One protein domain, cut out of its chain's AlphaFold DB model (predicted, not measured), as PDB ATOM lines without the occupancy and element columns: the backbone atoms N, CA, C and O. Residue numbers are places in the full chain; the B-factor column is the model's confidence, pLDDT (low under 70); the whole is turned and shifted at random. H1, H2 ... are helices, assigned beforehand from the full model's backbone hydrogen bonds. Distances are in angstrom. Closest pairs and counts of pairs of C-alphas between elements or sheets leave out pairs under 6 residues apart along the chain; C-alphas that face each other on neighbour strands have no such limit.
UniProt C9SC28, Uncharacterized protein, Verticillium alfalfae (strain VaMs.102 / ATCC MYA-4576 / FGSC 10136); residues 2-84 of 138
ATOM      1  N   VAL A   2     146.661 174.574 158.514       89.12
ATOM      2  CA  VAL A   2     146.320 175.661 159.430       89.12
ATOM      3  C   VAL A   2     146.460 176.972 158.656       89.12
ATOM      4  O   VAL A   2     147.383 177.078 157.845       89.12
ATOM      5  N   ASP A   3     145.533 177.913 158.834       94.62
ATOM      6  CA  ASP A   3     145.637 179.260 158.252       94.62
ATOM      7  C   ASP A   3     146.515 180.203 159.099       94.62
ATOM      8  O   ASP A   3     147.128 179.802 160.091       94.62
ATOM      9  N   GLU A   4     146.612 181.465 158.680       95.94
ATOM     10  CA  GLU A   4     147.402 182.501 159.363       95.94
ATOM     11  C   GLU A   4     146.865 182.838 160.766       95.94
ATOM     12  O   GLU A   4     147.631 183.278 161.623       95.94
ATOM     13  N   ASP A   5     145.585 182.557 161.024       96.19
ATOM     14  CA  ASP A   5     144.898 182.804 162.294       96.19
ATOM     15  C   ASP A   5     144.897 181.574 163.221       96.19
ATOM     16  O   ASP A   5     144.231 181.562 164.256       96.19
ATOM     17  N   LEU A   6     145.674 180.540 162.881       86.88
ATOM     18  CA  LEU A   6     145.791 179.281 163.622       86.88
ATOM     19  C   LEU A   6     144.528 178.401 163.613       86.88
ATOM     20  O   LEU A   6     144.424 177.465 164.415       86.88
ATOM     21  N   ASN A   7     143.588 178.623 162.695       91.31
ATOM     22  CA  ASN A   7     142.430 177.746 162.550       91.31
ATOM     23  C   ASN A   7     142.802 176.486 161.770       91.31
ATOM     24  O   ASN A   7     143.499 176.540 160.756       91.31
ATOM     25  N   ILE A   8     142.278 175.336 162.201       87.50
ATOM     26  CA  ILE A   8     142.361 174.099 161.418       87.50
ATOM     27  C   ILE A   8     141.472 174.267 160.184       87.50
ATOM     28  O   ILE A   8     140.248 174.266 160.296       87.50
ATOM     29  N   THR A   9     142.083 174.392 159.008       93.81
ATOM     30  CA  THR A   9     141.358 174.575 157.742       93.81
ATOM     31  C   THR A   9     141.071 173.261 157.038       93.81
ATOM     32  O   THR A   9     140.023 173.105 156.421       93.81
ATOM     33  N   GLU A  10     141.980 172.293 157.158       86.44
ATOM     34  CA  GLU A  10     141.848 170.985 156.517       86.44
ATOM     35  C   GLU A  10     142.512 169.890 157.352       86.44
ATOM     36  O   GLU A  10     143.543 170.113 157.994       86.44
ATOM     37  N   ILE A  11     141.964 168.676 157.292       81.06
ATOM     38  CA  ILE A  11     142.601 167.466 157.816       81.06
ATOM     39  C   ILE A  11     143.086 166.664 156.611       81.06
ATOM     40  O   ILE A  11     142.287 166.205 155.797       81.06
ATOM     41  N   ILE A  12     144.401 166.510 156.502       77.38
ATOM     42  CA  ILE A  12     145.059 165.684 155.486       77.38
ATOM     43  C   ILE A  12     145.717 164.488 156.173       77.38
ATOM     44  O   ILE A  12     145.947 164.527 157.378       77.38
ATOM     45  N   ASP A  13     146.010 163.443 155.399       66.81
ATOM     46  CA  ASP A  13     146.620 162.199 155.886       66.81
ATOM     47  C   ASP A  13     145.722 161.365 156.834       66.81
ATOM     48  O   ASP A  13     146.060 161.010 157.960       66.81
ATOM     49  N   TRP A  14     144.523 161.026 156.347       71.75
ATOM     50  CA  TRP A  14     143.560 160.147 157.028       71.75
ATOM     51  C   TRP A  14     143.902 158.652 156.916       71.75
ATOM     52  O   TRP A  14     143.073 157.809 157.253       71.75
ATOM     53  N   GLN A  15     145.102 158.297 156.444       68.00
ATOM     54  CA  GLN A  15     145.493 156.903 156.190       68.00
ATOM     55  C   GLN A  15     145.464 156.036 157.458       68.00
ATOM     56  O   GLN A  15     145.333 154.818 157.374       68.00
ATOM     57  N   MET A  16     145.523 156.676 158.629       66.69
ATOM     58  CA  MET A  16     145.450 156.035 159.943       66.69
ATOM     59  C   MET A  16     144.070 156.155 160.610       66.69
ATOM     60  O   MET A  16     143.886 155.695 161.739       66.69
ATOM     61  N   ALA A  17     143.080 156.753 159.936       75.31
ATOM     62  CA  ALA A  17     141.712 156.811 160.436       75.31
ATOM     63  C   ALA A  17     141.070 155.420 160.356       75.31
ATOM     64  O   ALA A  17     140.967 154.815 159.290       75.31
ATOM     65  N   ARG A  18     140.613 154.908 161.499       75.44
ATOM     66  CA  ARG A  18     139.982 153.588 161.605       75.44
ATOM     67  C   ARG A  18     138.835 153.597 162.599       75.44
ATOM     68  O   ARG A  18     138.838 154.351 163.568       75.44
ATOM     69  N   THR A  19     137.862 152.719 162.376       81.38
ATOM     70  CA  THR A  19     136.808 152.454 163.355       81.38
ATOM     71  C   THR A  19     137.363 151.553 164.449       81.38
ATOM     72  O   THR A  19     137.797 150.434 164.185       81.38
ATOM     73  N   VAL A  20     137.339 152.047 165.681       79.12
ATOM     74  CA  VAL A  20     137.854 151.354 166.863       79.12
ATOM     75  C   VAL A  20     136.870 151.507 168.026       79.12
ATOM     76  O   VAL A  20     136.037 152.420 168.008       79.12
ATOM     77  N   PRO A  21     136.920 150.638 169.051       82.81
ATOM     78  CA  PRO A  21     136.142 150.833 170.266       82.81
ATOM     79  C   PRO A  21     136.407 152.207 170.893       82.81
ATOM     80  O   PRO A  21     137.509 152.745 170.809       82.81
ATOM     81  N   ARG A  22     135.411 152.759 171.597       79.88
ATOM     82  CA  ARG A  22     135.491 154.104 172.202       79.88
ATOM     83  C   ARG A  22     136.746 154.319 173.058       79.88
ATOM     84  O   ARG A  22     137.307 155.407 173.036       79.88
ATOM     85  N   ARG A  23     137.188 153.291 173.794       79.06
ATOM     86  CA  ARG A  23     138.416 153.348 174.605       79.06
ATOM     87  C   ARG A  23     139.666 153.589 173.774       79.06
ATOM     88  O   ARG A  23     140.521 154.330 174.216       79.06
ATOM     89  N   GLU A  24     139.749 152.994 172.593       79.62
ATOM     90  CA  GLU A  24     140.886 153.135 171.685       79.62
ATOM     91  C   GLU A  24     140.841 154.474 170.938       79.62
ATOM     92  O   GLU A  24     141.860 155.145 170.819       79.62
ATOM     93  N   ALA A  25     139.647 154.916 170.520       79.38
ATOM     94  CA  ALA A  25     139.459 156.168 169.776       79.38
ATOM     95  C   ALA A  25     139.920 157.418 170.544       79.38
ATOM     96  O   ALA A  25     140.303 158.412 169.936       79.38
ATOM     97  N   ILE A  26     139.837 157.377 171.875       74.81
ATOM     98  CA  ILE A  26     140.114 158.516 172.766       74.81
ATOM     99  C   ILE A  26     141.257 158.174 173.737       74.81
ATOM    100  O   ILE A  26     141.533 158.918 174.675       74.81
ATOM    101  N   ALA A  27     141.918 157.032 173.525       65.62
ATOM    102  CA  ALA A  27     142.998 156.583 174.382       65.62
ATOM    103  C   ALA A  27     144.197 157.510 174.243       65.62
ATOM    104  O   ALA A  27     144.532 158.177 175.202       65.62
ATOM    105  N   LEU A  28     144.829 157.617 173.078       68.00
ATOM    106  CA  LEU A  28     146.031 158.436 172.940       68.00
ATOM    107  C   LEU A  28     145.861 159.433 171.799       68.00
ATOM    108  O   LEU A  28     145.837 159.058 170.630       68.00
ATOM    109  N   SER A  29     145.743 160.713 172.149       71.50
ATOM    110  CA  SER A  29     145.817 161.791 171.171       71.50
ATOM    111  C   SER A  29     147.278 162.168 170.963       71.50
ATOM    112  O   SER A  29     147.942 162.606 171.902       71.50
ATOM    113  N   LEU A  30     147.766 162.057 169.727       71.81
ATOM    114  CA  LEU A  30     149.082 162.574 169.331       71.81
ATOM    115  C   LEU A  30     149.262 164.060 169.660       71.81
ATOM    116  O   LEU A  30     150.378 164.510 169.883       71.81
ATOM    117  N   VAL A  31     148.159 164.810 169.700       74.81
ATOM    118  CA  VAL A  31     148.160 166.246 169.993       74.81
ATOM    119  C   VAL A  31     148.518 166.524 171.456       74.81
ATOM    120  O   VAL A  31     149.105 167.561 171.750       74.81
ATOM    121  N   SER A  32     148.174 165.621 172.380       81.44
ATOM    122  CA  SER A  32     148.378 165.820 173.821       81.44
ATOM    123  C   SER A  32     149.440 164.907 174.437       81.44
ATOM    124  O   SER A  32     149.895 165.182 175.548       81.44
ATOM    125  N   ALA A  33     149.856 163.855 173.731       78.69
ATOM    126  CA  ALA A  33     150.841 162.904 174.223       78.69
ATOM    127  C   ALA A  33     152.219 163.555 174.428       78.69
ATOM    128  O   ALA A  33     152.756 164.216 173.537       78.69
ATOM    129  N   ASP A  34     152.837 163.301 175.583       82.81
ATOM    130  CA  ASP A  34     154.270 163.540 175.759       82.81
ATOM    131  C   ASP A  34     155.041 162.400 175.083       82.81
ATOM    132  O   ASP A  34     155.252 161.328 175.653       82.81
ATOM    133  N   VAL A  35     155.445 162.628 173.834       77.56
ATOM    134  CA  VAL A  35     156.161 161.633 173.021       77.56
ATOM    135  C   VAL A  35     157.482 161.216 173.675       77.56
ATOM    136  O   VAL A  35     157.908 160.072 173.524       77.56
ATOM    137  N   ARG A  36     158.131 162.100 174.444       80.94
ATOM    138  CA  ARG A  36     159.380 161.768 175.135       80.94
ATOM    139  C   ARG A  36     159.118 160.793 176.276       80.94
ATOM    140  O   ARG A  36     159.798 159.772 176.345       80.94
ATOM    141  N   ALA A  37     158.145 161.086 177.134       80.06
ATOM    142  CA  ALA A  37     157.752 160.198 178.228       80.06
ATOM    143  C   ALA A  37     157.208 158.860 177.698       80.06
ATOM    144  O   ALA A  37     157.495 157.796 178.253       80.06
ATOM    145  N   LEU A  38     156.472 158.901 176.582       74.62
ATOM    146  CA  LEU A  38     155.956 157.725 175.888       74.62
ATOM    147  C   LEU A  38     157.092 156.813 175.405       74.62
ATOM    148  O   LEU A  38     157.127 155.639 175.772       74.62
ATOM    149  N   CYS A  39     158.049 157.349 174.642       72.06
ATOM    150  CA  CYS A  39     159.203 156.592 174.146       72.06
ATOM    151  C   CYS A  39     160.194 156.210 175.258       72.06
ATOM    152  O   CYS A  39     160.923 155.233 175.119       72.06
ATOM    153  N   GLY A  40     160.227 156.968 176.358       74.31
ATOM    154  CA  GLY A  40     161.054 156.704 177.538       74.31
ATOM    155  C   GLY A  40     160.462 155.683 178.514       74.31
ATOM    156  O   GLY A  40     161.119 155.339 179.491       74.31
ATOM    157  N   GLY A  41     159.238 155.197 178.279       71.94
ATOM    158  CA  GLY A  41     158.587 154.216 179.153       71.94
ATOM    159  C   GLY A  41     158.013 154.793 180.455       71.94
ATOM    160  O   GLY A  41     157.545 154.042 181.306       71.94
ATOM    161  N   GLU A  42     157.948 156.118 180.608       78.56
ATOM    162  CA  GLU A  42     157.499 156.787 181.839       78.56
ATOM    163  C   GLU A  42     155.974 156.895 181.913       78.56
ATOM    164  O   GLU A  42     155.394 157.779 181.293       78.56
ATOM    165  N   VAL A  43     155.297 156.007 182.647       78.00
ATOM    166  CA  VAL A  43     153.822 155.952 182.710       78.00
ATOM    167  C   VAL A  43     153.250 157.136 183.496       78.00
ATOM    168  O   VAL A  43     153.101 157.075 184.716       78.00
ATOM    169  N   SER A  44     152.899 158.214 182.796       80.38
ATOM    170  CA  SER A  44     152.207 159.373 183.364       80.38
ATOM    171  C   SER A  44     151.376 160.103 182.306       80.38
ATOM    172  O   SER A  44     151.699 160.059 181.121       80.38
ATOM    173  N   LEU A  45     150.290 160.754 182.737       81.00
ATOM    174  CA  LEU A  45     149.526 161.665 181.882       81.00
ATOM    175  C   LEU A  45     150.261 163.001 181.801       81.00
ATOM    176  O   LEU A  45     150.628 163.562 182.838       81.00
ATOM    177  N   SER A  46     150.426 163.532 180.592       84.94
ATOM    178  CA  SER A  46     151.020 164.853 180.416       84.94
ATOM    179  C   SER A  46     150.070 165.953 180.913       84.94
ATOM    180  O   SER A  46     148.851 165.771 181.017       84.94
ATOM    181  N   THR A  47     150.603 167.149 181.166       88.38
ATOM    182  CA  THR A  47     149.771 168.330 181.451       88.38
ATOM    183  C   THR A  47     148.770 168.601 180.321       88.38
ATOM    184  O   THR A  47     147.632 168.988 180.585       88.38
ATOM    185  N   ASN A  48     149.160 168.337 179.070       87.94
ATOM    186  CA  ASN A  48     148.293 168.507 177.907       87.94
ATOM    187  C   ASN A  48     147.200 167.434 177.852       87.94
ATOM    188  O   ASN A  48     146.073 167.743 177.473       87.94
ATOM    189  N   ASP A  49     147.488 166.197 178.268       85.50
ATOM    190  CA  ASP A  49     146.481 165.137 178.370       85.50
ATOM    191  C   ASP A  49     145.405 165.498 179.392       85.50
ATOM    192  O   ASP A  49     144.213 165.315 179.140       85.50
ATOM    193  N   LEU A  50     145.814 166.061 180.531       88.00
ATOM    194  CA  LEU A  50     144.893 166.537 181.559       88.00
ATOM    195  C   LEU A  50     144.073 167.735 181.074       88.00
ATOM    196  O   LEU A  50     142.862 167.765 181.294       88.00
ATOM    197  N   ALA A  51     144.702 168.694 180.390       89.94
ATOM    198  CA  ALA A  51     144.013 169.847 179.817       89.94
ATOM    199  C   ALA A  51     142.975 169.419 178.768       89.94
ATOM    200  O   ALA A  51     141.819 169.835 178.843       89.94
ATOM    201  N   LEU A  52     143.353 168.524 177.849       88.00
ATOM    202  CA  LEU A  52     142.449 167.983 176.837       88.00
ATOM    203  C   LEU A  52     141.303 167.197 177.480       88.00
ATOM    204  O   LEU A  52     140.148 167.396 177.115       88.00
ATOM    205  N   ARG A  53     141.593 166.350 178.476       88.00
ATOM    206  CA  ARG A  53     140.562 165.616 179.219       88.00
ATOM    207  C   ARG A  53     139.552 166.561 179.863       88.00
ATOM    208  O   ARG A  53     138.357 166.283 179.806       88.00
ATOM    209  N   ASN A  54     140.012 167.652 180.471       90.38
ATOM    210  CA  ASN A  54     139.134 168.624 181.120       90.38
ATOM    211  C   ASN A  54     138.260 169.361 180.093       90.38
ATOM    212  O   ASN A  54     137.058 169.469 180.304       90.38
ATOM    213  N   ALA A  55     138.819 169.761 178.948       90.06
ATOM    214  CA  ALA A  55     138.038 170.353 177.859       90.06
ATOM    215  C   ALA A  55     136.989 169.374 177.294       90.06
ATOM    216  O   ALA A  55     135.849 169.747 177.029       90.06
ATOM    217  N   VAL A  56     137.334 168.087 177.156       88.25
ATOM    218  CA  VAL A  56     136.373 167.050 176.745       88.25
ATOM    219  C   VAL A  56     135.304 166.841 177.816       88.25
ATOM    220  O   VAL A  56     134.146 166.639 177.467       88.25
ATOM    221  N   TYR A  57     135.648 166.924 179.102       90.38
ATOM    222  CA  TYR A  57     134.696 166.748 180.202       90.38
ATOM    223  C   TYR A  57     133.539 167.753 180.133       90.38
ATOM    224  O   TYR A  57     132.395 167.370 180.365       90.38
ATOM    225  N   GLU A  58     133.813 168.995 179.723       88.69
ATOM    226  CA  GLU A  58     132.796 170.043 179.532       88.69
ATOM    227  C   GLU A  58     131.754 169.691 178.455       88.69
ATOM    228  O   GLU A  58     130.636 170.203 178.480       88.69
ATOM    229  N   THR A  59     132.091 168.789 177.528       87.94
ATOM    230  CA  THR A  59     131.199 168.352 176.440       87.94
ATOM    231  C   THR A  59     130.657 166.934 176.635       87.94
ATOM    232  O   THR A  59     129.549 166.624 176.199       87.94
ATOM    233  N   SER A  60     131.429 166.049 177.273       88.81
ATOM    234  CA  SER A  60     131.087 164.648 177.502       88.81
ATOM    235  C   SER A  60     131.959 164.012 178.590       88.81
ATOM    236  O   SER A  60     133.062 163.515 178.342       88.81
ATOM    237  N   GLU A  61     131.407 163.922 179.798       87.38
ATOM    238  CA  GLU A  61     132.014 163.218 180.934       87.38
ATOM    239  C   GLU A  61     132.389 161.764 180.595       87.38
ATOM    240  O   GLU A  61     133.488 161.296 180.906       87.38
ATOM    241  N   GLY A  62     131.505 161.047 179.894       85.88
ATOM    242  CA  GLY A  62     131.733 159.647 179.534       85.88
ATOM    243  C   GLY A  62     132.936 159.442 178.608       85.88
ATOM    244  O   GLY A  62     133.600 158.405 178.699       85.88
ATOM    245  N   MET A  63     133.228 160.414 177.734       83.19
ATOM    246  CA  MET A  63     134.421 160.402 176.880       83.19
ATOM    247  C   MET A  63     135.674 160.774 177.668       83.19
ATOM    248  O   MET A  63     136.667 160.053 177.583       83.19
ATOM    249  N   ALA A  64     135.606 161.810 178.507       86.56
ATOM    250  CA  ALA A  64     136.715 162.217 179.368       86.56
ATOM    251  C   ALA A  64     137.176 161.090 180.311       86.56
ATOM    252  O   ALA A  64     138.375 160.916 180.532       86.56
ATOM    253  N   HIS A  65     136.251 160.261 180.808       84.69
ATOM    254  CA  HIS A  65     136.593 159.107 181.640       84.69
ATOM    255  C   HIS A  65     137.450 158.059 180.906       84.69
ATOM    256  O   HIS A  65     138.285 157.408 181.529       84.69
ATOM    257  N   GLN A  66     137.304 157.908 179.582       81.50
ATOM    258  CA  GLN A  66     138.117 156.950 178.815       81.50
ATOM    259  C   GLN A  66     139.582 157.393 178.672       81.50
ATOM    260  O   GLN A  66     140.436 156.570 178.359       81.50
ATOM    261  N   MET A  67     139.887 158.669 178.927       81.44
ATOM    262  CA  MET A  67     141.216 159.255 178.731       81.44
ATOM    263  C   MET A  67     142.154 159.078 179.935       81.44
ATOM    264  O   MET A  67     143.291 159.537 179.873       81.44
ATOM    265  N   GLY A  68     141.689 158.481 181.038       74.75
ATOM    266  CA  GLY A  68     142.410 158.468 182.319       74.75
ATOM    267  C   GLY A  68     143.362 157.290 182.565       74.75
ATOM    268  O   GLY A  68     144.160 157.367 183.494       74.75
ATOM    269  N   ASP A  69     143.287 156.210 181.783       82.06
ATOM    270  CA  ASP A  69     144.087 154.995 182.014       82.06
ATOM    271  C   ASP A  69     145.327 154.955 181.115       82.06
ATOM    272  O   ASP A  69     145.289 154.437 180.001       82.06
ATOM    273  N   GLU A  70     146.446 155.488 181.601       78.62
ATOM    274  CA  GLU A  70     147.653 155.631 180.782       78.62
ATOM    275  C   GLU A  70     148.260 154.298 180.306       78.62
ATOM    276  O   GLU A  70     148.846 154.235 179.224       78.62
ATOM    277  N   LYS A  71     148.067 153.191 181.034       80.62
ATOM    278  CA  LYS A  71     148.554 151.879 180.576       80.62
ATOM    279  C   LYS A  71     147.772 151.402 179.355       80.62
ATOM    280  O   LYS A  71     148.360 150.952 178.372       80.62
ATOM    281  N   VAL A  72     146.449 151.547 179.399       78.38
ATOM    282  CA  VAL A  72     145.561 151.234 178.271       78.38
ATOM    283  C   VAL A  72     145.844 152.153 177.081       78.38
ATOM    284  O   VAL A  72     145.850 151.696 175.938       78.38
ATOM    285  N   ARG A  73     146.148 153.430 177.327       76.00
ATOM    286  CA  ARG A  73     146.487 154.396 176.271       76.00
ATOM    287  C   ARG A  73     147.737 153.995 175.493       76.00
ATOM    288  O   ARG A  73     147.716 153.983 174.263       76.00
ATOM    289  N   ARG A  74     148.792 153.583 176.197       76.00
ATOM    290  CA  ARG A  74     150.033 153.071 175.588       76.00
ATOM    291  C   ARG A  74     149.825 151.782 174.819       76.00
ATOM    292  O   ARG A  74     150.392 151.617 173.742       76.00
ATOM    293  N   PHE A  75     148.998 150.889 175.354       78.19
ATOM    294  CA  PHE A  75     148.669 149.638 174.684       78.19
ATOM    295  C   PHE A  75     148.069 149.880 173.290       78.19
ATOM    296  O   PHE A  75     148.484 149.246 172.323       78.19
ATOM    297  N   PHE A  76     147.154 150.847 173.162       75.50
ATOM    298  CA  PHE A  76     146.532 151.177 171.878       75.50
ATOM    299  C   PHE A  76     147.456 151.892 170.884       75.50
ATOM    300  O   PHE A  76     147.253 151.765 169.677       75.50
ATOM    301  N   TRP A  77     148.473 152.609 171.363       71.62
ATOM    302  CA  TRP A  77     149.478 153.241 170.503       71.62
ATOM    303  C   TRP A  77     150.344 152.216 169.767       71.62
ATOM    304  O   TRP A  77     150.619 152.357 168.577       71.62
ATOM    305  N   GLY A  78     150.791 151.180 170.480       65.00
ATOM    306  CA  GLY A  78     151.994 150.465 170.073       65.00
ATOM    307  C   GLY A  78     151.857 149.323 169.075       65.00
ATOM    308  O   GLY A  78     152.874 148.825 168.606       65.00
ATOM    309  N   LEU A  79     150.646 148.883 168.734       62.19
ATOM    310  CA  LEU A  79     150.466 147.620 167.998       62.19
ATOM    311  C   LEU A  79     150.005 147.775 166.541       62.19
ATOM    312  O   LEU A  79     149.788 146.768 165.873       62.19
ATOM    313  N   GLY A  80     149.855 149.003 166.034       60.16
ATOM    314  CA  GLY A  80     149.244 149.245 164.717       60.16
ATOM    315  C   GLY A  80     150.048 150.078 163.721       60.16
ATOM    316  O   GLY A  80     149.565 150.273 162.611       60.16
ATOM    317  N   LEU A  81     151.220 150.593 164.098       64.38
ATOM    318  CA  LEU A  81     151.913 151.632 163.320       64.38
ATOM    319  C   LEU A  81     153.179 151.142 162.604       64.38
ATOM    320  O   LEU A  81     153.648 151.793 161.674       64.38
ATOM    321  N   GLU A  82     153.716 149.991 163.005       72.56
ATOM    322  CA  GLU A  82     155.003 149.510 162.506       72.56
ATOM    323  C   GLU A  82     154.845 148.577 161.304       72.56
ATOM    324  O   GLU A  82     154.106 147.593 161.336       72.56
ATOM    325  N   THR A  83     155.597 148.856 160.239       75.69
ATOM    326  CA  THR A  83     155.573 148.063 158.996       75.69
ATOM    327  C   THR A  83     156.307 146.726 159.123       75.69
ATOM    328  O   THR A  83     156.079 145.816 158.325       75.69
ATOM    329  N   GLN A  84     157.187 146.591 160.120       82.69
ATOM    330  CA  GLN A  84     157.973 145.390 160.385       82.69
ATOM    331  C   GLN A  84     157.984 145.061 161.877       82.69
ATOM    332  O   GLN A  84     158.120 145.943 162.723       82.69
TER     333      GLN A  84
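This is residues 2 to 84 of the 138 residues of an uncharacterized protein of Verticillium alfalfae (strain VaMs.102 / ATCC MYA-4576 / FGSC 10136) (UniProt C9SC28). A long lead-in, residues 2 to 21, sticking out at residues 3 to 9, precedes five short helices set loosely round the H1 to H2 link, H3 and H4 forming a hairpin. The 83 printed residues include helices H1 to H5 and no named strand: all helix, with 35 residues in named elements, under half. It is only just compact, close to loose: radius of gyration of the C-alphas 13.9 A, spans 36 by 35 by 26 A.

H1, residues 22 to 25, only just touches H4, residues 61 to 66, with 3 pairs of C-alphas within 8 A, the closest Arg 23 and Gln 66 at 5.5 A. H2, residues 35 to 39, is close but not clearly touching H5, residues 70 to 78; their closest C-alphas, Leu 38 and Arg 74, are 7.5 A apart. H3, residues 47 to 57, touches H4 in a helical hairpin, a steep tilt of 38 degrees, opposite ways; their closest C-alphas, Tyr 57 and Ala 64, are 5.0 A apart. Every O i to N i+4 pair is within hydrogen-bond range in H2, H3 and H5, and 1 of 2 in H4; H1 is too short for one.

H1 begins at C-alpha 22 (135.491, 154.104, 172.202); H3 is 15.2 A long; H5, 12.7 A, ends at C-alpha 78 (151.994, 150.465, 170.073).

The printed part has no cut and no long link between helices. Its pLDDT is under 70 at residues 13, 15 to 16, 27 to 28 and 78 to 81.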